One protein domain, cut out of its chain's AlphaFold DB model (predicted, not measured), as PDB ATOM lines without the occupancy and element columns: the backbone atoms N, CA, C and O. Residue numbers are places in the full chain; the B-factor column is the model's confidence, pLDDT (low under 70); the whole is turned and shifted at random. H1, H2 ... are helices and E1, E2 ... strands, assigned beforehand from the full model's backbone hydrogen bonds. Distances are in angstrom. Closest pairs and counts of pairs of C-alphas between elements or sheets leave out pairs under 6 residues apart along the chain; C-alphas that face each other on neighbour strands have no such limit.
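What this domain is: This is residues 5 to 133 of the 137 residues of the protein "GDE_C domain-containing protein" of bioreactor metagenome (UniProt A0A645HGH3). Three helices, H3, H4 and H5, form an up-and-down bundle, each running against the one before it, and H1 packs with its early residues on the side of H3 away from H5. Beyond the other end of the bundle, long loops and the small helix H2 make a second, less regular part, with the short strand E1 near the middle of the whole. The printed part has 129 residues, with five named helices and one named strand in the order H1, E1, H2, H3, H4, H5; the class is mostly helix. It is compact, with a radius of gyration of the C-alphas of 14.5 A, and spans 45 by 35 by 20 A.

How they stand to each other: Begin with the two longest helices, H4, residues 74 to 88, and H5, residues 118 to 132: they touch at a shallow tilt of 30 degrees, opposite ways, a helical hairpin whose closest C-alphas, of Thr 77 and Ile 132, are 6.3 A apart. Look next at H3, residues 58 to 69, the hub, which touches three helices. It touches H5 at a shallow tilt of 20 degrees, the same way, and the closest C-alphas, of Gly 60 and Glu 123, are 4.8 A apart. With residues 63 to 67 alone it touches H4, at 11 degrees, a shallow tilt, opposite ways; this too is a helical hairpin, with C-alphas of Leu 67 and Ser 76 closest at 6.0 A. H1, residues 5 to 18, touches H3 with residues 7 to 11 alone, at a steep tilt of 38 degrees, opposite ways; C-alphas of Asn 8 and Thr 69 are closest, at 5.6 A. E1, residues 23 to 25, pairs with no named strand, but short antiparallel pairings join its residues 24 to 25 with residues 54 to 55 and its residues 23 to 24 with residues 19 to 20. H2, residues 42 to 48, touches no helix. Every O i to N i+4 pair is within hydrogen-bond range in H1, H2, H3 and H5, and 9 of 11 are in H4.

Where its parts are: Find C-alpha 74 at (173.976, 166.678, 138.297); from there H4 runs 21.9 A to C-alpha 88. H5 runs 20.3 A from C-alpha 118 to C-alpha 132 at (172.660, 159.453, 145.253). H1 starts at C-alpha 5, (163.679, 180.858, 149.713), and is 19.5 A long; H3 is 16.8 A, H2 9.9 A and E1 6.8 A.

The domain as a whole: The two C-alphas farthest apart are those of Asp 41 and Ser 73, at 44.8 A. The links E1 to H2, 16 residues, and H4 to H5, 29 residues, are long. The printed part has no cut; its mean pLDDT is 97.7, and no printed residue is under 70.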
ATOM      1  N   GLU A   5     162.639 179.889 149.346       97.75
ATOM      2  CA  GLU A   5     163.679 180.858 149.713       97.75
ATOM      3  C   GLU A   5     164.223 180.603 151.123       97.75
ATOM      4  O   GLU A   5     165.424 180.712 151.355       97.75
ATOM      5  N   LYS A   6     163.346 180.238 152.069       98.25
ATOM      6  CA  LYS A   6     163.749 179.890 153.438       98.25
ATOM      7  C   LYS A   6     164.453 178.540 153.497       98.25
ATOM      8  O   LYS A   6     165.388 178.406 154.275       98.25
ATOM      9  N   GLU A   7     164.007 177.557 152.715       98.00
ATOM     10  CA  GLU A   7     164.679 176.255 152.626       98.00
ATOM     11  C   GLU A   7     166.119 176.425 152.132       98.00
ATOM     12  O   GLU A   7     167.041 175.978 152.811       98.00
ATOM     13  N   ASN A   8     166.308 177.153 151.027       98.00
ATOM     14  CA  ASN A   8     167.629 177.431 150.459       98.00
ATOM     15  C   ASN A   8     168.521 178.174 151.460       98.00
ATOM     16  O   ASN A   8     169.591 177.689 151.803       98.00
ATOM     17  N   ALA A   9     168.037 179.286 152.028       98.50
ATOM     18  CA  ALA A   9     168.827 180.090 152.962       98.50
ATOM     19  C   ALA A   9     169.276 179.312 154.214       98.50
ATOM     20  O   ALA A   9     170.352 179.570 154.752       98.50
ATOM     21  N   ILE A  10     168.457 178.372 154.699       98.50
ATOM     22  CA  ILE A  10     168.823 177.517 155.835       98.50
ATOM     23  C   ILE A  10     169.900 176.516 155.422       98.50
ATOM     24  O   ILE A  10     170.891 176.381 156.134       98.50
ATOM     25  N   VAL A  11     169.719 175.824 154.294       98.62
ATOM     26  CA  VAL A  11     170.681 174.822 153.816       98.62
ATOM     27  C   VAL A  11     172.038 175.460 153.523       98.62
ATOM     28  O   VAL A  11     173.044 174.940 153.996       98.62
ATOM     29  N   ASP A  12     172.062 176.619 152.862       98.50
ATOM     30  CA  ASP A  12     173.292 177.362 152.561       98.50
ATOM     31  C   ASP A  12     174.046 177.741 153.845       98.50
ATOM     32  O   ASP A  12     175.276 177.668 153.921       98.50
ATOM     33  N   ARG A  13     173.311 178.119 154.900       98.38
ATOM     34  CA  ARG A  13     173.920 178.458 156.188       98.38
ATOM     35  C   ARG A  13     174.447 177.227 156.917       98.38
ATOM     36  O   ARG A  13     175.515 177.302 157.516       98.38
ATOM     37  N   VAL A  14     173.729 176.105 156.864       98.69
ATOM     38  CA  VAL A  14     174.198 174.830 157.430       98.69
ATOM     39  C   VAL A  14     175.467 174.366 156.719       98.69
ATOM     40  O   VAL A  14     176.422 173.982 157.390       98.69
ATOM     41  N   GLU A  15     175.504 174.454 155.389       98.56
ATOM     42  CA  GLU A  15     176.696 174.147 154.602       98.56
ATOM     43  C   GLU A  15     177.875 175.032 155.021       98.56
ATOM     44  O   GLU A  15     178.945 174.528 155.350       98.56
ATOM     45  N   THR A  16     177.664 176.347 155.075       98.25
ATOM     46  CA  THR A  16     178.734 177.312 155.364       98.25
ATOM     47  C   THR A  16     179.282 177.175 156.788       98.25
ATOM     48  O   THR A  16     180.494 177.222 156.997       98.25
ATOM     49  N   ASP A  17     178.407 177.018 157.781       98.25
ATOM     50  CA  ASP A  17     178.799 177.125 159.189       98.25
ATOM     51  C   ASP A  17     179.140 175.774 159.822       98.25
ATOM     52  O   ASP A  17     179.996 175.682 160.713       98.25
ATOM     53  N   LEU A  18     178.415 174.725 159.431       98.75
ATOM     54  CA  LEU A  18     178.375 173.473 160.181       98.75
ATOM     55  C   LEU A  18     179.027 172.321 159.433       98.75
ATOM     56  O   LEU A  18     179.527 171.414 160.097       98.75
ATOM     57  N   LEU A  19     179.053 172.337 158.100       98.69
ATOM     58  CA  LEU A  19     179.577 171.217 157.331       98.69
ATOM     59  C   LEU A  19     181.073 170.989 157.593       98.69
ATOM     60  O   LEU A  19     181.885 171.912 157.740       98.69
ATOM     61  N   THR A  20     181.417 169.710 157.679       98.50
ATOM     62  CA  THR A  20     182.771 169.163 157.782       98.50
ATOM     63  C   THR A  20     182.867 167.922 156.888       98.50
ATOM     64  O   THR A  20     181.823 167.418 156.465       98.50
ATOM     65  N   PRO A  21     184.073 167.377 156.645       97.56
ATOM     66  CA  PRO A  21     184.224 166.155 155.853       97.56
ATOM     67  C   PRO A  21     183.452 164.938 156.392       97.56
ATOM     68  O   PRO A  21     183.033 164.102 155.606       97.56
ATOM     69  N   PHE A  22     183.218 164.851 157.710       97.94
ATOM     70  CA  PHE A  22     182.627 163.662 158.349       97.94
ATOM     71  C   PHE A  22     181.251 163.902 158.983       97.94
ATOM     72  O   PHE A  22     180.770 163.071 159.750       97.94
ATOM     73  N   GLY A  23     180.600 165.034 158.712       98.31
ATOM     74  CA  GLY A  23     179.306 165.350 159.316       98.31
ATOM     75  C   GLY A  23     179.063 166.840 159.515       98.31
ATOM     76  O   GLY A  23     179.812 167.689 159.027       98.31
ATOM     77  N   LEU A  24     178.039 167.161 160.306       98.81
ATOM     78  CA  LEU A  24     177.764 168.534 160.732       98.81
ATOM     79  C   LEU A  24     178.253 168.778 162.160       98.81
ATOM     80  O   LEU A  24     178.001 167.965 163.053       98.81
ATOM     81  N   ARG A  25     178.882 169.934 162.395       98.81
ATOM     82  CA  ARG A  25     179.093 170.478 163.741       98.81
ATOM     83  C   ARG A  25     177.749 170.685 164.420       98.81
ATOM     84  O   ARG A  25     176.803 171.196 163.827       98.81
ATOM     85  N   THR A  26     177.704 170.372 165.704       98.56
ATOM     86  CA  THR A  26     176.531 170.630 166.553       98.56
ATOM     87  C   THR A  26     176.340 172.103 166.903       98.56
ATOM     88  O   THR A  26     175.246 172.498 167.296       98.56
ATOM     89  N   LEU A  27     177.379 172.925 166.734       98.56
ATOM     90  CA  LEU A  27     177.344 174.362 166.987       98.56
ATOM     91  C   LEU A  27     178.311 175.092 166.046       98.56
ATOM     92  O   LEU A  27     179.401 174.591 165.765       98.56
ATOM     93  N   SER A  28     177.917 176.279 165.579       98.19
ATOM     94  CA  SER A  28     178.763 177.124 164.727       98.19
ATOM     95  C   SER A  28     180.008 177.605 165.474       98.19
ATOM     96  O   SER A  28     179.941 177.929 166.663       98.19
ATOM     97  N   LYS A  29     181.130 177.711 164.750       97.50
ATOM     98  CA  LYS A  29     182.404 178.231 165.274       97.50
ATOM     99  C   LYS A  29     182.314 179.676 165.758       97.50
ATOM    100  O   LYS A  29     183.085 180.074 166.625       97.50
ATOM    101  N   ASP A  30     181.361 180.438 165.229       97.31
ATOM    102  CA  ASP A  30     181.150 181.839 165.599       97.31
ATOM    103  C   ASP A  30     180.499 181.984 166.988       97.31
ATOM    104  O   ASP A  30     180.458 183.076 167.559       97.31
ATOM    105  N   HIS A  31     179.967 180.895 167.554       98.25
ATOM    106  CA  HIS A  31     179.311 180.926 168.852       98.25
ATOM    107  C   HIS A  31     180.324 180.836 170.001       98.25
ATOM    108  O   HIS A  31     181.180 179.958 170.031       98.25
ATOM    109  N   PHE A  32     180.174 181.680 171.028       97.75
ATOM    110  CA  PHE A  32     181.118 181.752 172.158       97.75
ATOM    111  C   PHE A  32     181.236 180.455 172.984       97.75
ATOM    112  O   PHE A  32     182.228 180.248 173.680       97.75
ATOM    113  N   LEU A  33     180.221 179.589 172.922       97.75
ATOM    114  CA  LEU A  33     180.230 178.266 173.562       97.75
ATOM    115  C   LEU A  33     180.846 177.160 172.696       97.75
ATOM    116  O   LEU A  33     180.860 176.018 173.141       97.75
ATOM    117  N   TYR A  34     181.349 177.468 171.499       98.56
ATOM    118  CA  TYR A  34     181.935 176.467 170.615       98.56
ATOM    119  C   TYR A  34     183.115 175.721 171.266       98.56
ATOM    120  O   TYR A  34     184.009 176.313 171.880       98.56
ATOM    121  N   LYS A  35     183.102 174.396 171.111       98.12
ATOM    122  CA  LYS A  35     184.085 173.411 171.566       98.12
ATOM    123  C   LYS A  35     184.331 172.423 170.426       98.12
ATOM    124  O   LYS A  35     183.626 171.426 170.292       98.12
ATOM    125  N   GLY A  36     185.325 172.718 169.594       97.00
ATOM    126  CA  GLY A  36     185.649 171.922 168.408       97.00
ATOM    127  C   GLY A  36     186.476 170.661 168.657       97.00
ATOM    128  O   GLY A  36     186.829 169.999 167.690       97.00
ATOM    129  N   GLN A  37     186.806 170.340 169.907       97.38
ATOM    130  CA  GLN A  37     187.674 169.219 170.273       97.38
ATOM    131  C   GLN A  37     186.956 168.313 171.281       97.38
ATOM    132  O   GLN A  37     186.564 168.770 172.358       97.38
ATOM    133  N   TYR A  38     186.797 167.038 170.940       97.12
ATOM    134  CA  TYR A  38     186.182 165.991 171.749       97.12
ATOM    135  C   TYR A  38     187.266 165.029 172.265       97.12
ATOM    136  O   TYR A  38     187.407 163.889 171.829       97.12
ATOM    137  N   HIS A  39     188.060 165.475 173.238       93.69
ATOM    138  CA  HIS A  39     189.100 164.644 173.850       93.69
ATOM    139  C   HIS A  39     189.333 165.010 175.323       93.69
ATOM    140  O   HIS A  39     188.770 165.970 175.847       93.69
ATOM    141  N   GLY A  40     190.201 164.258 176.004       93.94
ATOM    142  CA  GLY A  40     190.540 164.497 177.410       93.94
ATOM    143  C   GLY A  40     189.613 163.760 178.374       93.94
ATOM    144  O   GLY A  40     189.242 162.615 178.119       93.94
ATOM    145  N   ASP A  41     189.286 164.387 179.502       96.19
ATOM    146  CA  ASP A  41     188.453 163.794 180.553       96.19
ATOM    147  C   ASP A  41     186.950 163.804 180.218       96.19
ATOM    148  O   ASP A  41     186.512 164.335 179.198       96.19
ATOM    149  N   ALA A  42     186.146 163.160 181.072       95.75
ATOM    150  CA  ALA A  42     184.702 163.061 180.873       95.75
ATOM    151  C   ALA A  42     184.027 164.440 180.822       95.75
ATOM    152  O   ALA A  42     183.232 164.691 179.929       95.75
ATOM    153  N   LEU A  43     184.398 165.358 181.721       96.81
ATOM    154  CA  LEU A  43     183.786 166.684 181.793       96.81
ATOM    155  C   LEU A  43     184.036 167.499 180.516       96.81
ATOM    156  O   LEU A  43     183.129 168.155 180.003       96.81
ATOM    157  N   THR A  44     185.261 167.449 179.995       95.56
ATOM    158  CA  THR A  44     185.659 168.144 178.767       95.56
ATOM    159  C   THR A  44     184.883 167.602 177.573       95.56
ATOM    160  O   THR A  44     184.301 168.376 176.810       95.56
ATOM    161  N   ARG A  45     184.807 166.271 177.452       96.69
ATOM    162  CA  ARG A  45     184.060 165.592 176.388       96.69
ATOM    163  C   ARG A  45     182.563 165.875 176.462       96.69
ATOM    164  O   ARG A  45     181.982 166.273 175.456       96.69
ATOM    165  N   ASP A  46     181.958 165.762 177.640       96.75
ATOM    166  CA  ASP A  46     180.531 166.032 177.852       96.75
ATOM    167  C   ASP A  46     180.181 167.485 177.509       96.75
ATOM    168  O   ASP A  46     179.164 167.758 176.872       96.75
ATOM    169  N   THR A  47     181.062 168.428 177.854       96.38
ATOM    170  CA  THR A  47     180.882 169.844 177.508       96.38
ATOM    171  C   THR A  47     180.937 170.071 175.996       96.38
ATOM    172  O   THR A  47     180.200 170.913 175.481       96.38
ATOM    173  N   ALA A  48     181.786 169.340 175.269       97.69
ATOM    174  CA  ALA A  48     181.932 169.467 173.820       97.69
ATOM    175  C   ALA A  48     180.866 168.704 173.013       97.69
ATOM    176  O   ALA A  48     180.601 169.070 171.865       97.69
ATOM    177  N   TYR A  49     180.244 167.676 173.599       97.88
ATOM    178  CA  TYR A  49     179.451 166.642 172.917       97.88
ATOM    179  C   TYR A  49     178.368 167.172 171.961       97.88
ATOM    180  O   TYR A  49     178.141 166.614 170.885       97.88
ATOM    181  N   HIS A  50     177.752 168.299 172.329       98.19
ATOM    182  CA  HIS A  50     176.761 169.013 171.515       98.19
ATOM    183  C   HIS A  50     177.065 170.508 171.346       98.19
ATOM    184  O   HIS A  50     176.180 171.282 170.995       98.19
ATOM    185  N   ASN A  51     178.304 170.930 171.602       98.38
ATOM    186  CA  ASN A  51     178.721 172.331 171.504       98.38
ATOM    187  C   ASN A  51     179.826 172.544 170.465       98.38
ATOM    188  O   ASN A  51     180.602 173.478 170.590       98.38
ATOM    189  N   GLY A  52     179.924 171.714 169.429       98.00
ATOM    190  CA  GLY A  52     180.916 171.891 168.361       98.00
ATOM    191  C   GLY A  52     181.442 170.588 167.777       98.00
ATOM    192  O   GLY A  52     181.879 170.576 166.629       98.00
ATOM    193  N   THR A  53     181.308 169.493 168.524       98.56
ATOM    194  CA  THR A  53     181.544 168.126 168.041       98.56
ATOM    195  C   THR A  53     180.694 167.828 166.802       98.56
ATOM    196  O   THR A  53     179.544 168.278 166.702       98.56
ATOM    197  N   VAL A  54     181.260 167.075 165.862       98.75
ATOM    198  CA  VAL A  54     180.629 166.663 164.604       98.75
ATOM    199  C   VAL A  54     179.882 165.355 164.784       98.75
ATOM    200  O   VAL A  54     180.417 164.405 165.351       98.75
ATOM    201  N   TRP A  55     178.675 165.288 164.228       98.75
ATOM    202  CA  TRP A  55     177.882 164.064 164.161       98.75
ATOM    203  C   TRP A  55     177.693 163.613 162.701       98.75
ATOM    204  O   TRP A  55     177.078 164.351 161.922       98.75
ATOM    205  N   PRO A  56     178.155 162.406 162.323       98.62
ATOM    206  CA  PRO A  56     178.032 161.900 160.953       98.62
ATOM    207  C   PRO A  56     176.600 161.629 160.510       98.62
ATOM    208  O   PRO A  56     176.244 161.920 159.374       98.62
ATOM    209  N   TRP A  57     175.746 161.107 161.393       98.75
ATOM    210  CA  TRP A  57     174.378 160.749 161.005       98.75
ATOM    211  C   TRP A  57     173.554 161.961 160.529       98.75
ATOM    212  O   TRP A  57     172.661 161.816 159.696       98.75
ATOM    213  N   LEU A  58     173.884 163.177 160.989       98.69
ATOM    214  CA  LEU A  58     173.234 164.413 160.535       98.69
ATOM    215  C   LEU A  58     173.441 164.676 159.038       98.69
ATOM    216  O   LEU A  58     172.628 165.360 158.411       98.69
ATOM    217  N   LEU A  59     174.507 164.118 158.457       98.31
ATOM    218  CA  LEU A  59     174.825 164.277 157.047       98.31
ATOM    219  C   LEU A  59     173.741 163.668 156.152       98.31
ATOM    220  O   LEU A  59     173.462 164.218 155.093       98.31
ATOM    221  N   GLY A  60     173.060 162.604 156.590       98.44
ATOM    222  CA  GLY A  60     171.999 161.993 155.792       98.44
ATOM    223  C   GLY A  60     170.818 162.939 155.551       98.44
ATOM    224  O   GLY A  60     170.337 163.073 154.421       98.44
ATOM    225  N   ALA A  61     170.378 163.651 156.592       98.31
ATOM    226  CA  ALA A  61     169.339 164.671 156.463       98.31
ATOM    227  C   ALA A  61     169.826 165.882 155.650       98.31
ATOM    228  O   ALA A  61     169.068 166.421 154.839       98.31
ATOM    229  N   PHE A  62     171.086 166.284 155.839       98.75
ATOM    230  CA  PHE A  62     171.697 167.381 155.091       98.75
ATOM    231  C   PHE A  62     171.768 167.090 153.591       98.75
ATOM    232  O   PHE A  62     171.296 167.910 152.813       98.75
ATOM    233  N   VAL A  63     172.256 165.915 153.183       98.75
ATOM    234  CA  VAL A  63     172.339 165.499 151.772       98.75
ATOM    235  C   VAL A  63     170.965 165.566 151.106       98.75
ATOM    236  O   VAL A  63     170.809 166.200 150.063       98.75
ATOM    237  N   LYS A  64     169.936 164.991 151.738       98.38
ATOM    238  CA  LYS A  64     168.559 165.030 151.219       98.38
ATOM    239  C   LYS A  64     168.037 166.466 151.080       98.38
ATOM    240  O   LYS A  64     167.417 166.803 150.070       98.38
ATOM    241  N   ALA A  65     168.284 167.319 152.075       98.50
ATOM    242  CA  ALA A  65     167.881 168.724 152.032       98.50
ATOM    243  C   ALA A  65     168.628 169.501 150.936       98.50
ATOM    244  O   ALA A  65     167.990 170.220 150.169       98.50
ATOM    245  N   TYR A  66     169.940 169.296 150.820       98.81
ATOM    246  CA  TYR A  66     170.806 169.930 149.831       98.81
ATOM    247  C   TYR A  66     170.397 169.583 148.403       98.81
ATOM    248  O   TYR A  66     170.236 170.465 147.560       98.81
ATOM    249  N   LEU A  67     170.151 168.305 148.123       98.56
ATOM    250  CA  LEU A  67     169.710 167.876 146.799       98.56
ATOM    251  C   LEU A  67     168.343 168.458 146.446       98.56
ATOM    252  O   LEU A  67     168.151 168.918 145.320       98.56
ATOM    253  N   LYS A  68     167.413 168.508 147.407       97.81
ATOM    254  CA  LYS A  68     166.095 169.119 147.209       97.81
ATOM    255  C   LYS A  68     166.200 170.604 146.852       97.81
ATOM    256  O   LYS A  68     165.570 171.021 145.881       97.81
ATOM    257  N   THR A  69     166.971 171.393 147.603       98.19
ATOM    258  CA  THR A  69     167.124 172.843 147.362       98.19
ATOM    259  C   THR A  69     167.842 173.145 146.046       98.19
ATOM    260  O   THR A  69     167.545 174.139 145.387       98.19
ATOM    261  N   HIS A  70     168.702 172.229 145.598       97.88
ATOM    262  CA  HIS A  70     169.435 172.319 144.333       97.88
ATOM    263  C   HIS A  70     168.774 171.548 143.179       97.88
ATOM    264  O   HIS A  70     169.424 171.241 142.176       97.88
ATOM    265  N   ASN A  71     167.479 171.233 143.297       97.12
ATOM    266  CA  ASN A  71     166.669 170.575 142.265       97.12
ATOM    267  C   ASN A  71     167.272 169.271 141.713       97.12
ATOM    268  O   ASN A  71     167.065 168.950 140.545       97.12
ATOM    269  N   TYR A  72     168.022 168.529 142.532       97.38
ATOM    270  CA  TYR A  72     168.692 167.286 142.135       97.38
ATOM    271  C   TYR A  72     169.532 167.449 140.859       97.38
ATOM    272  O   TYR A  72     169.580 166.564 140.005       97.38
ATOM    273  N   SER A  73     170.172 168.611 140.693       98.25
ATOM    274  CA  SER A  73     171.081 168.842 139.573       98.25
ATOM    275  C   SER A  73     172.221 167.815 139.565       98.25
ATOM    276  O   SER A  73     172.612 167.282 140.608       98.25
ATOM    277  N   SER A  74     172.803 167.555 138.394       97.88
ATOM    278  CA  SER A  74     173.976 166.678 138.297       97.88
ATOM    279  C   SER A  74     175.140 167.188 139.152       97.88
ATOM    280  O   SER A  74     175.798 166.393 139.812       97.88
ATOM    281  N   GLY A  75     175.346 168.509 139.201       98.50
ATOM    282  CA  GLY A  75     176.383 169.131 140.025       98.50
ATOM    283  C   GLY A  75     176.165 168.932 141.526       98.50
ATOM    284  O   GLY A  75     177.095 168.548 142.226       98.50
ATOM    285  N   SER A  76     174.939 169.129 142.024       98.25
ATOM    286  CA  SER A  76     174.635 168.908 143.445       98.25
ATOM    287  C   SER A  76     174.706 167.433 143.834       98.25
ATOM    288  O   SER A  76     175.162 167.115 144.930       98.25
ATOM    289  N   THR A  77     174.307 166.535 142.930       98.44
ATOM    290  CA  THR A  77     174.418 165.083 143.131       98.44
ATOM    291  C   THR A  77     175.877 164.650 143.210       98.44
ATOM    292  O   THR A  77     176.248 163.956 144.151       98.44
ATOM    293  N   GLU A  78     176.722 165.104 142.283       98.62
ATOM    294  CA  GLU A  78     178.151 164.769 142.279       98.62
ATOM    295  C   GLU A  78     178.877 165.332 143.508       98.62
ATOM    296  O   GLU A  78     179.697 164.649 144.121       98.62
ATOM    297  N   TYR A  79     178.534 166.555 143.921       98.50
ATOM    298  CA  TYR A  79     179.105 167.170 145.116       98.50
ATOM    299  C   TYR A  79     178.747 166.401 146.396       98.50
ATOM    300  O   TYR A  79     179.633 166.075 147.186       98.50
ATOM    301  N   MET A  80     177.472 166.035 146.584       98.62
ATOM    302  CA  MET A  80     177.055 165.228 147.738       98.62
ATOM    303  C   MET A  80     177.606 163.801 147.685       98.62
ATOM    304  O   MET A  80     177.939 163.239 148.726       98.62
ATOM    305  N   LYS A  81     177.752 163.221 146.492       98.62
ATOM    306  CA  LYS A  81     178.415 161.928 146.312       98.62
ATOM    307  C   LYS A  81     179.872 161.988 146.775       98.62
ATOM    308  O   LYS A  81     180.264 161.169 147.598       98.62
ATOM    309  N   SER A  82     180.621 162.996 146.325       98.38
ATOM    310  CA  SER A  82     182.024 163.205 146.712       98.38
ATOM    311  C   SER A  82     182.180 163.377 148.227       98.38
ATOM    312  O   SER A  82     183.118 162.857 148.822       98.38
ATOM    313  N   LEU A  83     181.240 164.081 148.866       98.19
ATOM    314  CA  LEU A  83     181.203 164.230 150.322       98.19
ATOM    315  C   LEU A  83     181.027 162.876 151.036       98.19
ATOM    316  O   LEU A  83     181.712 162.617 152.019       98.19
ATOM    317  N   LEU A  84     180.124 162.016 150.555       98.25
ATOM    318  CA  LEU A  84     179.875 160.698 151.152       98.25
ATOM    319  C   LEU A  84     181.022 159.707 150.896       98.25
ATOM    320  O   LEU A  84     181.365 158.943 151.794       98.25
ATOM    321  N   GLU A  85     181.645 159.746 149.716       97.25
ATOM    322  CA  GLU A  85     182.848 158.956 149.393       97.25
ATOM    323  C   GLU A  85     184.063 159.378 150.242       97.25
ATOM    324  O   GLU A  85     184.981 158.591 150.456       97.25
ATOM    325  N   GLY A  86     184.041 160.577 150.838       95.81
ATOM    326  CA  GLY A  86     185.043 161.014 151.815       95.81
ATOM    327  C   GLY A  86     185.154 160.122 153.060       95.81
ATOM    328  O   GLY A  86     186.163 160.175 153.761       95.81
ATOM    329  N   PHE A  87     184.162 159.266 153.333       97.00
ATOM    330  CA  PHE A  87     184.239 158.287 154.419       97.00
ATOM    331  C   PHE A  87     185.161 157.101 154.120       97.00
ATOM    332  O   PHE A  87     185.501 156.396 155.067       97.00
ATOM    333  N   ASP A  88     185.603 156.885 152.876       95.56
ATOM    334  CA  ASP A  88     186.471 155.754 152.515       95.56
ATOM    335  C   ASP A  88     187.748 155.707 153.370       95.56
ATOM    336  O   ASP A  88     188.124 154.645 153.862       95.56
ATOM    337  N   GLU A  89     188.363 156.863 153.650       93.00
ATOM    338  CA  GLU A  89     189.519 156.956 154.555       93.00
ATOM    339  C   GLU A  89     189.149 156.579 156.001       93.00
ATOM    340  O   GLU A  89     189.887 155.870 156.691       93.00
ATOM    341  N   HIS A  90     187.978 157.013 156.474       96.62
ATOM    342  CA  HIS A  90     187.518 156.688 157.824       96.62
ATOM    343  C   HIS A  90     187.187 155.199 157.982       96.62
ATOM    344  O   HIS A  90     187.434 154.628 159.038       96.62
ATOM    345  N   LEU A  91     186.699 154.530 156.934       97.06
ATOM    346  CA  LEU A  91     186.409 153.090 156.968       97.06
ATOM    347  C   LEU A  91     187.660 152.224 157.195       97.06
ATOM    348  O   LEU A  91     187.528 151.052 157.560       97.06
ATOM    349  N   GLU A  92     188.858 152.786 157.021       96.44
ATOM    350  CA  GLU A  92     190.143 152.136 157.294       96.44
ATOM    351  C   GLU A  92     190.781 152.572 158.629       96.44
ATOM    352  O   GLU A  92     191.802 152.014 159.040       96.44
ATOM    353  N   THR A  93     190.188 153.531 159.350       94.44
ATOM    354  CA  THR A  93     190.747 154.111 160.584       94.44
ATOM    355  C   THR A  93     189.776 154.011 161.765       94.44
ATOM    356  O   THR A  93     188.573 153.869 161.596       94.44
ATOM    357  N   ALA A  94     190.302 154.038 162.999       94.75
ATOM    358  CA  ALA A  94     189.586 153.836 164.275       94.75
ATOM    359  C   ALA A  94     188.846 152.485 164.444       94.75
ATOM    360  O   ALA A  94     189.114 151.763 165.406       94.75
ATOM    361  N   GLY A  95     187.951 152.119 163.528       95.81
ATOM    362  CA  GLY A  95     187.274 150.831 163.438       95.81
ATOM    363  C   GLY A  95     187.019 150.454 161.981       95.81
ATOM    364  O   GLY A  95     186.314 151.157 161.268       95.81
ATOM    365  N   ILE A  96     187.564 149.311 161.561       96.12
ATOM    366  CA  ILE A  96     187.495 148.863 160.165       96.12
ATOM    367  C   ILE A  96     186.042 148.595 159.755       96.12
ATOM    368  O   ILE A  96     185.336 147.828 160.414       96.12
ATOM    369  N   GLY A  97     185.618 149.191 158.638       97.00
ATOM    370  CA  GLY A  97     184.307 148.964 158.027       97.00
ATOM    371  C   GLY A  97     183.134 149.569 158.801       97.00
ATOM    372  O   GLY A  97     181.999 149.125 158.634       97.00
ATOM    373  N   THR A  98     183.386 150.550 159.669       98.06
ATOM    374  CA  THR A  98     182.344 151.224 160.448       98.06
ATOM    375  C   THR A  98     182.600 152.725 160.548       98.06
ATOM    376  O   THR A  98     183.689 153.212 160.269       98.06
ATOM    377  N   ILE A  99     181.581 153.469 160.976       98.50
ATOM    378  CA  ILE A  99     181.661 154.912 161.200       98.50
ATOM    379  C   ILE A  99     181.596 155.194 162.701       98.50
ATOM    380  O   ILE A  99     180.764 154.614 163.408       98.50
ATOM    381  N   SER A 100     182.480 156.073 163.176       98.50
ATOM    382  CA  SER A 100     182.541 156.480 164.580       98.50
ATOM    383  C   SER A 100     181.346 157.342 164.981       98.50
ATOM    384  O   SER A 100     180.607 157.880 164.153       98.50
ATOM    385  N   GLU A 101     181.120 157.431 166.286       98.56
ATOM    386  CA  GLU A 101     179.997 158.167 166.856       98.56
ATOM    387  C   GLU A 101     180.078 159.660 166.574       98.56
ATOM    388  O   GLU A 101     179.092 160.260 166.141       98.56
ATOM    389  N   VAL A 102     181.257 160.227 166.799       98.56
ATOM    390  CA  VAL A 102     181.527 161.651 166.655       98.56
ATOM    391  C   VAL A 102     182.916 161.890 166.085       98.56
ATOM    392  O   VAL A 102     183.778 161.014 166.134       98.56
ATOM    393  N   PHE A 103     183.127 163.100 165.576       98.56
ATOM    394  CA  PHE A 103     184.423 163.602 165.134       98.56
ATOM    395  C   PHE A 103     184.677 164.989 165.728       98.56
ATOM    396  O   PHE A 103     183.735 165.710 166.080       98.56
ATOM    397  N   ASP A 104     185.939 165.398 165.810       98.56
ATOM    398  CA  ASP A 104     186.274 166.772 166.183       98.56
ATOM    399  C   ASP A 104     185.658 167.789 165.203       98.56
ATOM    400  O   ASP A 104     185.673 167.626 163.980       98.56
ATOM    401  N   GLY A 105     185.133 168.885 165.754       98.25
ATOM    402  CA  GLY A 105     184.643 170.050 165.006       98.25
ATOM    403  C   GLY A 105     185.728 170.762 164.211       98.25
ATOM    404  O   GLY A 105     185.466 171.314 163.134       98.25
ATOM    405  N   ASP A 106     186.951 170.753 164.727       98.12
ATOM    406  CA  ASP A 106     188.111 171.370 164.101       98.12
ATOM    407  C   ASP A 106     189.046 170.328 163.486       98.12
ATOM    408  O   ASP A 106     189.043 169.156 163.854       98.12
ATOM    409  N   TYR A 107     189.866 170.781 162.538       96.31
ATOM    410  CA  TYR A 107     190.925 169.968 161.948       96.31
ATOM    411  C   TYR A 107     191.833 169.386 163.059       96.31
ATOM    412  O   TYR A 107     192.166 170.122 163.993       96.31
ATOM    413  N   PRO A 108     192.258 168.107 162.986       95.75
ATOM    414  CA  PRO A 108     192.165 167.200 161.838       95.75
ATOM    415  C   PRO A 108     190.874 166.372 161.757       95.75
ATOM    416  O   PRO A 108     190.840 165.424 160.985       95.75
ATOM    417  N   HIS A 109     189.821 166.720 162.507       97.38
ATOM    418  CA  HIS A 109     188.580 165.942 162.580       97.38
ATOM    419  C   HIS A 109     188.823 164.515 163.084       97.38
ATOM    420  O   HIS A 109     188.425 163.553 162.437       97.38
ATOM    421  N   ALA A 110     189.505 164.355 164.223       97.31
ATOM    422  CA  ALA A 110     189.786 163.022 164.743       97.31
ATOM    423  C   ALA A 110     188.485 162.308 165.171       97.31
ATOM    424  O   ALA A 110     187.587 162.959 165.716       97.31
ATOM    425  N   PRO A 111     188.366 160.987 164.949       97.62
ATOM    426  CA  PRO A 111     187.209 160.218 165.386       97.62
ATOM    427  C   PRO A 111     187.208 160.021 166.905       97.62
ATOM    428  O   PRO A 111     188.253 159.851 167.538       97.62
ATOM    429  N   GLY A 112     186.016 159.985 167.492       96.44
ATOM    430  CA  GLY A 112     185.813 159.823 168.924       96.44
ATOM    431  C   GLY A 112     184.495 159.136 169.278       96.44
ATOM    432  O   GLY A 112     183.713 158.718 168.424       96.44
ATOM    433  N   GLY A 113     184.263 159.021 170.586       96.25
ATOM    434  CA  GLY A 113     183.104 158.326 171.139       96.25
ATOM    435  C   GLY A 113     183.158 156.825 170.854       96.25
ATOM    436  O   GLY A 113     184.221 156.201 170.890       96.25
ATOM    437  N   THR A 114     182.001 156.236 170.589       96.94
ATOM    438  CA  THR A 114     181.878 154.829 170.211       96.94
ATOM    439  C   THR A 114     182.491 154.588 168.829       96.94
ATOM    440  O   THR A 114     182.150 155.264 167.861       96.94
ATOM    441  N   ILE A 115     183.364 153.580 168.722       97.12
ATOM    442  CA  ILE A 115     184.069 153.234 167.472       97.12
ATOM    443  C   ILE A 115     183.090 152.889 166.339       97.12
ATOM    444  O   ILE A 115     183.315 153.283 165.197       97.12
ATOM    445  N   ALA A 116     182.012 152.163 166.662       97.81
ATOM    446  CA  ALA A 116     181.010 151.699 165.712       97.81
ATOM    447  C   ALA A 116     179.622 152.216 166.089       97.81
ATOM    448  O   ALA A 116     179.025 151.725 167.048       97.81
ATOM    449  N   GLN A 117     179.109 153.194 165.343       98.50
ATOM    450  CA  GLN A 117     177.850 153.842 165.678       98.50
ATOM    451  C   GLN A 117     176.761 153.597 164.627       98.50
ATOM    452  O   GLN A 117     176.869 153.992 163.464       98.50
ATOM    453  N   ALA A 118     175.669 152.968 165.067       98.44
ATOM    454  CA  ALA A 118     174.649 152.403 164.185       98.44
ATOM    455  C   ALA A 118     173.963 153.456 163.305       98.44
ATOM    456  O   ALA A 118     173.830 153.255 162.101       98.44
ATOM    457  N   TRP A 119     173.563 154.597 163.878       98.25
ATOM    458  CA  TRP A 119     172.890 155.647 163.106       98.25
ATOM    459  C   TRP A 119     173.806 156.342 162.098       98.25
ATOM    460  O   TRP A 119     173.321 156.831 161.085       98.25
ATOM    461  N   SER A 120     175.120 156.350 162.334       98.50
ATOM    462  CA  SER A 120     176.091 157.002 161.458       98.50
ATOM    463  C   SER A 120     176.247 156.148 160.211       98.50
ATOM    464  O   SER A 120     176.072 156.637 159.103       98.50
ATOM    465  N   VAL A 121     176.449 154.840 160.398       98.38
ATOM    466  CA  VAL A 121     176.465 153.868 159.298       98.38
ATOM    467  C   VAL A 121     175.141 153.891 158.529       98.38
ATOM    468  O   VAL A 121     175.146 153.962 157.303       98.38
ATOM    469  N   ALA A 122     174.008 153.872 159.237       98.38
ATOM    470  CA  ALA A 122     172.693 153.834 158.608       98.38
ATOM    471  C   ALA A 122     172.402 155.082 157.761       98.38
ATOM    472  O   ALA A 122     171.979 154.937 156.620       98.38
ATOM    473  N   GLU A 123     172.637 156.293 158.275       98.62
ATOM    474  CA  GLU A 123     172.309 157.524 157.544       98.62
ATOM    475  C   GLU A 123     173.240 157.784 156.359       98.62
ATOM    476  O   GLU A 123     172.763 158.234 155.317       98.62
ATOM    477  N   ILE A 124     174.531 157.455 156.471       98.38
ATOM    478  CA  ILE A 124     175.467 157.564 155.342       98.38
ATOM    479  C   ILE A 124     175.090 156.567 154.241       98.38
ATOM    480  O   ILE A 124     174.967 156.953 153.077       98.38
ATOM    481  N   LEU A 125     174.805 155.308 154.597       97.69
ATOM    482  CA  LEU A 125     174.368 154.302 153.627       97.69
ATOM    483  C   LEU A 125     173.020 154.669 152.996       97.69
ATOM    484  O   LEU A 125     172.865 154.568 151.779       97.69
ATOM    485  N   ARG A 126     172.050 155.123 153.800       98.38
ATOM    486  CA  ARG A 126     170.736 155.562 153.318       98.38
ATOM    487  C   ARG A 126     170.875 156.718 152.332       98.38
ATOM    488  O   ARG A 126     170.282 156.656 151.261       98.38
ATOM    489  N   ALA A 127     171.658 157.745 152.664       98.38
ATOM    490  CA  ALA A 127     171.879 158.883 151.776       98.38
ATOM    491  C   ALA A 127     172.527 158.452 150.455       98.38
ATOM    492  O   ALA A 127     172.086 158.861 149.383       98.38
ATOM    493  N   TYR A 128     173.514 157.559 150.509       98.25
ATOM    494  CA  TYR A 128     174.149 157.055 149.297       98.25
ATOM    495  C   TYR A 128     173.174 156.241 148.427       98.25
ATOM    496  O   TYR A 128     173.033 156.489 147.232       98.25
ATOM    497  N   VAL A 129     172.443 155.294 149.013       98.25
ATOM    498  CA  VAL A 129     171.545 154.397 148.265       98.25
ATOM    499  C   VAL A 129     170.299 155.126 147.752       98.25
ATOM    500  O   VAL A 129     169.956 155.010 146.575       98.25
ATOM    501  N   GLU A 130     169.620 155.889 148.605       98.06
ATOM    502  CA  GLU A 130     168.346 156.524 148.254       98.06
ATOM    503  C   GLU A 130     168.528 157.836 147.495       98.06
ATOM    504  O   GLU A 130     167.800 158.088 146.533       98.06
ATOM    505  N   ASP A 131     169.454 158.685 147.948       97.81
ATOM    506  CA  ASP A 131     169.548 160.071 147.489       97.81
ATOM    507  C   ASP A 131     170.574 160.235 146.353       97.81
ATOM    508  O   ASP A 131     170.341 161.038 145.450       97.81
ATOM    509  N   ILE A 132     171.657 159.441 146.338       98.12
ATOM    510  CA  ILE A 132     172.660 159.453 145.253       98.12
ATOM    511  C   ILE A 132     172.338 158.425 144.164       98.12
ATOM    512  O   ILE A 132     172.247 158.782 142.989       98.12
ATOM    513  N   LEU A 133     172.152 157.151 144.524       97.44
ATOM    514  CA  LEU A 133     171.856 156.094 143.544       97.44
ATOM    515  C   LEU A 133     170.384 156.077 143.107       97.44
ATOM    516  O   LEU A 133     170.047 155.437 142.110       97.44
TER     517      LEU A 133